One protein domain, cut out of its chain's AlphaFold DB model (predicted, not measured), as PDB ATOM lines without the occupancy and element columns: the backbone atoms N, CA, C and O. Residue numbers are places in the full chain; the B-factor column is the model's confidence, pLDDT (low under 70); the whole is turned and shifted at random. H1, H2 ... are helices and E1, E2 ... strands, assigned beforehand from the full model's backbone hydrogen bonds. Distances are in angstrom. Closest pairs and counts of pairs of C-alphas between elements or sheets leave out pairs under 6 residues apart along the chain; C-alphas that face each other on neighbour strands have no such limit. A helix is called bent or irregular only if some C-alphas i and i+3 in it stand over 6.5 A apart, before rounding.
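This is residues 6 to 51 of the 66 residues of an uncharacterized protein of Elusimicrobia bacterium HGW-Elusimicrobia-1 (UniProt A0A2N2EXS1). One long helix, H1, sticks out as a free arm from a small looped head at its first end, and the two together make a lopsided L. In the head the backbone loops round through residues 8 to 16 and folds back, which brings the short strand E1 beside residues 6 to 7; a tight turn then leads into H1. The printed part has 46 residues, with one named strand followed by one named helix, and the class is mostly helix. The whole is extended, with a radius of gyration of the C-alphas of 18.0 A, and its outline is a rod spanning 55 by 23 by 10 A.

Residues 6 to 7 form a short antiparallel pairing with residues 17 to 18 of E1, the strand of residues 17 to 19. E1 pairs with no named strand. A tight link of 2 residues joins E1 to H1, the helix of residues 22 to 50. The two elements are apart. Residues 21 to 51, of which 22 to 50 belong to H1, stand free. In H1 every O i to N i+4 pair is within hydrogen-bond range.

The printed part begins with C-alpha 6 at (186.170, 171.197, 163.339). E1 runs from C-alpha 17 at (192.253, 172.289, 163.116) to C-alpha 19, 6.7 A in length. H1 begins with C-alpha 22 at (188.297, 185.273, 168.639) and ends with C-alpha 50 at (206.431, 173.798, 204.887), 42.1 A away. H1 is not bent.

The two C-alphas farthest apart are those of Ile 11 and Ala 51, at 55.1 A. The C-alphas of Leu 6 and Ala 51, the first and last printed, are 48.5 A apart. The printed part has no cut, and no link between named elements is long. The mean pLDDT of the printed part is 91.5, and no printed residue is under 70.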
ATOM      1  N   LEU A   6     185.051 172.080 163.657       84.38
ATOM      2  CA  LEU A   6     186.170 171.197 163.339       84.38
ATOM      3  C   LEU A   6     186.457 171.260 161.840       84.38
ATOM      4  O   LEU A   6     185.544 171.145 161.022       84.38
ATOM      5  N   VAL A   7     187.728 171.417 161.486       82.88
ATOM      6  CA  VAL A   7     188.188 171.394 160.098       82.88
ATOM      7  C   VAL A   7     188.803 170.014 159.829       82.88
ATOM      8  O   VAL A   7     189.781 169.645 160.483       82.88
ATOM      9  N   PRO A   8     188.244 169.217 158.900       80.25
ATOM     10  CA  PRO A   8     188.725 167.862 158.648       80.25
ATOM     11  C   PRO A   8     190.182 167.798 158.165       80.25
ATOM     12  O   PRO A   8     190.575 168.538 157.268       80.25
ATOM     13  N   LYS A   9     190.927 166.789 158.639       82.19
ATOM     14  CA  LYS A   9     192.338 166.510 158.269       82.19
ATOM     15  C   LYS A   9     192.610 166.467 156.761       82.19
ATOM     16  O   LYS A   9     193.708 166.781 156.307       82.19
ATOM     17  N   LYS A  10     191.598 166.065 155.981       79.50
ATOM     18  CA  LYS A  10     191.670 165.940 154.516       79.50
ATOM     19  C   LYS A  10     191.913 167.275 153.805       79.50
ATOM     20  O   LYS A  10     192.422 167.259 152.694       79.50
ATOM     21  N   ILE A  11     191.539 168.398 154.420       81.88
ATOM     22  CA  ILE A  11     191.680 169.742 153.832       81.88
ATOM     23  C   ILE A  11     192.786 170.577 154.496       81.88
ATOM     24  O   ILE A  11     193.093 171.673 154.041       81.88
ATOM     25  N   THR A  12     193.413 170.052 155.546       80.81
ATOM     26  CA  THR A  12     194.424 170.721 156.383       80.81
ATOM     27  C   THR A  12     195.785 170.027 156.319       80.81
ATOM     28  O   THR A  12     196.596 170.171 157.225       80.81
ATOM     29  N   HIS A  13     196.050 169.263 155.254       80.62
ATOM     30  CA  HIS A  13     197.330 168.573 155.026       80.62
ATOM     31  C   HIS A  13     197.780 167.669 156.194       80.62
ATOM     32  O   HIS A  13     198.973 167.472 156.401       80.62
ATOM     33  N   GLY A  14     196.825 167.086 156.932       83.56
ATOM     34  CA  GLY A  14     197.086 166.145 158.029       83.56
ATOM     35  C   GLY A  14     196.796 166.683 159.433       83.56
ATOM     36  O   GLY A  14     196.570 165.877 160.337       83.56
ATOM     37  N   ASP A  15     196.704 168.002 159.608       83.50
ATOM     38  CA  ASP A  15     196.505 168.611 160.926       83.50
ATOM     39  C   ASP A  15     195.031 168.673 161.333       83.50
ATOM     40  O   ASP A  15     194.145 168.953 160.533       83.50
ATOM     41  N   GLU A  16     194.728 168.437 162.604       84.00
ATOM     42  CA  GLU A  16     193.377 168.636 163.129       84.00
ATOM     43  C   GLU A  16     193.213 170.090 163.555       84.00
ATOM     44  O   GLU A  16     193.791 170.505 164.560       84.00
ATOM     45  N   LEU A  17     192.456 170.879 162.789       86.88
ATOM     46  CA  LEU A  17     192.253 172.289 163.116       86.88
ATOM     47  C   LEU A  17     190.878 172.516 163.741       86.88
ATOM     48  O   LEU A  17     189.867 171.932 163.344       86.88
ATOM     49  N   VAL A  18     190.855 173.436 164.700       88.56
ATOM     50  CA  VAL A  18     189.649 173.922 165.362       88.56
ATOM     51  C   VAL A  18     189.518 175.408 165.077       88.56
ATOM     52  O   VAL A  18     190.442 176.178 165.334       88.56
ATOM     53  N   ILE A  19     188.353 175.821 164.589       89.38
ATOM     54  CA  ILE A  19     187.993 177.230 164.467       89.38
ATOM     55  C   ILE A  19     187.111 177.595 165.653       89.38
ATOM     56  O   ILE A  19     186.121 176.922 165.949       89.38
ATOM     57  N   LEU A  20     187.471 178.698 166.301       91.25
ATOM     58  CA  LEU A  20     186.717 179.293 167.387       91.25
ATOM     59  C   LEU A  20     186.609 180.813 167.197       91.25
ATOM     60  O   LEU A  20     187.529 181.434 166.652       91.25
ATOM     61  N   PRO A  21     185.513 181.445 167.652       91.81
ATOM     62  CA  PRO A  21     185.414 182.896 167.706       91.81
ATOM     63  C   PRO A  21     186.573 183.501 168.502       91.81
ATOM     64  O   PRO A  21     186.889 183.046 169.602       91.81
ATOM     65  N   LYS A  22     187.161 184.592 167.994       92.12
ATOM     66  CA  LYS A  22     188.297 185.273 168.639       92.12
ATOM     67  C   LYS A  22     188.048 185.583 170.120       92.12
ATOM     68  O   LYS A  22     188.896 185.313 170.958       92.12
ATOM     69  N   LYS A  23     186.853 186.079 170.453       93.75
ATOM     70  CA  LYS A  23     186.462 186.378 171.839       93.75
ATOM     71  C   LYS A  23     186.533 185.146 172.748       93.75
ATOM     72  O   LYS A  23     186.902 185.268 173.911       93.75
ATOM     73  N   GLU A  24     186.162 183.972 172.244       92.81
ATOM     74  CA  GLU A  24     186.239 182.731 173.019       92.81
ATOM     75  C   GLU A  24     187.688 182.279 173.193       92.81
ATOM     76  O   GLU A  24     188.066 181.915 174.303       92.81
ATOM     77  N   TYR A  25     188.513 182.398 172.147       92.81
ATOM     78  CA  TYR A  25     189.949 182.127 172.237       92.81
ATOM     79  C   TYR A  25     190.625 183.006 173.290       92.81
ATOM     80  O   TYR A  25     191.306 182.496 174.179       92.81
ATOM     81  N   ASP A  26     190.387 184.316 173.238       96.06
ATOM     82  CA  ASP A  26     190.993 185.274 174.163       96.06
ATOM     83  C   ASP A  26     190.551 185.001 175.612       96.06
ATOM     84  O   ASP A  26     191.366 185.031 176.534       96.06
ATOM     85  N   ASN A  27     189.277 184.647 175.822       95.88
ATOM     86  CA  ASN A  27     188.768 184.254 177.137       95.88
ATOM     87  C   ASN A  27     189.410 182.960 177.655       95.88
ATOM     88  O   ASN A  27     189.748 182.878 178.837       95.88
ATOM     89  N   LEU A  28     189.569 181.948 176.798       94.12
ATOM     90  CA  LEU A  28     190.225 180.689 177.159       94.12
ATOM     91  C   LEU A  28     191.690 180.923 177.521       94.12
ATOM     92  O   LEU A  28     192.151 180.436 178.552       94.12
ATOM     93  N   ARG A  29     192.399 181.720 176.719       96.62
ATOM     94  CA  ARG A  29     193.792 182.087 176.968       96.62
ATOM     95  C   ARG A  29     193.948 182.824 178.294       96.62
ATOM     96  O   ARG A  29     194.767 182.427 179.113       96.62
ATOM     97  N   ARG A  30     193.107 183.828 178.548       97.62
ATOM     98  CA  ARG A  30     193.105 184.559 179.819       97.62
ATOM     99  C   ARG A  30     192.877 183.627 181.013       97.62
ATOM    100  O   ARG A  30     193.609 183.708 181.991       97.62
ATOM    101  N   ARG A  31     191.897 182.720 180.933       96.75
ATOM    102  CA  ARG A  31     191.636 181.738 182.002       96.75
ATOM    103  C   ARG A  31     192.815 180.798 182.226       96.75
ATOM    104  O   ARG A  31     193.088 180.429 183.367       96.75
ATOM    105  N   LEU A  32     193.496 180.396 181.154       97.31
ATOM    106  CA  LEU A  32     194.694 179.569 181.246       97.31
ATOM    107  C   LEU A  32     195.809 180.311 181.995       97.31
ATOM    108  O   LEU A  32     196.422 179.731 182.890       97.31
ATOM    109  N   ASP A  33     196.018 181.589 181.681       97.62
ATOM    110  CA  ASP A  33     197.012 182.432 182.350       97.62
ATOM    111  C   ASP A  33     196.668 182.643 183.837       97.62
ATOM    112  O   ASP A  33     197.524 182.441 184.698       97.62
ATOM    113  N   GLU A  34     195.406 182.946 184.159       97.38
ATOM    114  CA  GLU A  34     194.911 183.074 185.542       97.38
ATOM    115  C   GLU A  34     195.086 181.766 186.335       97.38
ATOM    116  O   GLU A  34     195.546 181.774 187.478       97.38
ATOM    117  N   THR A  35     194.770 180.622 185.720       97.75
ATOM    118  CA  THR A  35     194.923 179.301 186.351       97.75
ATOM    119  C   THR A  35     196.393 178.989 186.604       97.75
ATOM    120  O   THR A  35     196.756 178.501 187.675       97.75
ATOM    121  N   ARG A  36     197.264 179.290 185.636       97.31
ATOM    122  CA  ARG A  36     198.707 179.081 185.765       97.31
ATOM    123  C   ARG A  36     199.293 179.922 186.894       97.31
ATOM    124  O   ARG A  36     200.059 179.393 187.696       97.31
ATOM    125  N   ASP A  37     198.927 181.197 186.968       97.50
ATOM    126  CA  ASP A  37     199.348 182.101 188.039       97.50
ATOM    127  C   ASP A  37     198.880 181.607 189.418       97.50
ATOM    128  O   ASP A  37     199.682 181.506 190.349       97.50
ATOM    129  N   ALA A  38     197.615 181.192 189.537       96.94
ATOM    130  CA  ALA A  38     197.085 180.619 190.772       96.94
ATOM    131  C   ALA A  38     197.866 179.370 191.215       96.94
ATOM    132  O   ALA A  38     198.255 179.265 192.379       96.94
ATOM    133  N   LEU A  39     198.158 178.448 190.292       97.81
ATOM    134  CA  LEU A  39     198.930 177.238 190.590       97.81
ATOM    135  C   LEU A  39     200.364 177.552 191.035       97.81
ATOM    136  O   LEU A  39     200.879 176.898 191.943       97.81
ATOM    137  N   ILE A  40     201.008 178.557 190.432       96.75
ATOM    138  CA  ILE A  40     202.343 179.008 190.849       96.75
ATOM    139  C   ILE A  40     202.296 179.531 192.286       96.75
ATOM    140  O   ILE A  40     203.083 179.072 193.115       96.75
ATOM    141  N   LYS A  41     201.340 180.413 192.600       95.50
ATOM    142  CA  LYS A  41     201.161 180.980 193.946       95.50
ATOM    143  C   LYS A  41     200.872 179.910 194.994       95.50
ATOM    144  O   LYS A  41     201.439 179.965 196.081       95.50
ATOM    145  N   ILE A  42     200.037 178.919 194.673       95.00
ATOM    146  CA  ILE A  42     199.760 177.782 195.562       95.00
ATOM    147  C   ILE A  42     201.048 177.006 195.834       95.00
ATOM    148  O   ILE A  42     201.402 176.791 196.989       95.00
ATOM    149  N   ARG A  43     201.787 176.636 194.782       96.19
ATOM    150  CA  ARG A  43     203.036 175.875 194.915       96.19
ATOM    151  C   ARG A  43     204.074 176.615 195.762       96.19
ATOM    152  O   ARG A  43     204.758 176.002 196.581       96.19
ATOM    153  N   GLU A  44     204.227 177.919 195.550       94.06
ATOM    154  CA  GLU A  44     205.139 178.760 196.332       94.06
ATOM    155  C   GLU A  44     204.674 178.889 197.784       94.06
ATOM    156  O   GLU A  44     205.468 178.656 198.696       94.06
ATOM    157  N   GLY A  45     203.383 179.140 197.999       92.44
ATOM    158  CA  GLY A  45     202.777 179.197 199.327       92.44
ATOM    159  C   GLY A  45     202.945 177.893 200.110       92.44
ATOM    160  O   GLY A  45     203.330 177.927 201.273       92.44
ATOM    161  N   GLU A  46     202.750 176.732 199.480       94.25
ATOM    162  CA  GLU A  46     202.986 175.426 200.111       94.25
ATOM    163  C   GLU A  46     204.451 175.226 200.508       94.25
ATOM    164  O   GLU A  46     204.743 174.680 201.577       94.25
ATOM    165  N   LYS A  47     205.390 175.663 199.660       94.06
ATOM    166  CA  LYS A  47     206.825 175.587 199.948       94.06
ATOM    167  C   LYS A  47     207.192 176.463 201.147       94.06
ATOM    168  O   LYS A  47     207.929 176.012 202.023       94.06
ATOM    169  N   GLU A  48     206.690 177.694 201.196       92.62
ATOM    170  CA  GLU A  48     206.929 178.621 202.306       92.62
ATOM    171  C   GLU A  48     206.271 178.148 203.603       92.62
ATOM    172  O   GLU A  48     206.910 178.178 204.656       92.62
ATOM    173  N   TYR A  49     205.048 177.622 203.517       91.44
ATOM    174  CA  TYR A  49     204.332 177.029 204.642       91.44
ATOM    175  C   TYR A  49     205.119 175.870 205.260       91.44
ATOM    176  O   TYR A  49     205.368 175.866 206.466       91.44
ATOM    177  N   LYS A  50     205.595 174.926 204.436       92.06
ATOM    178  CA  LYS A  50     206.431 173.798 204.887       92.06
ATOM    179  C   LYS A  50     207.758 174.250 205.498       92.06
ATOM    180  O   LYS A  50     208.263 173.597 206.401       92.06
ATOM    181  N   ALA A  51     208.311 175.366 205.029       93.19
ATOM    182  CA  ALA A  51     209.517 175.971 205.592       93.19
ATOM    183  C   ALA A  51     209.253 176.796 206.870       93.19
ATOM    184  O   ALA A  51     210.183 177.410 207.392       93.19
TER     185      ALA A  51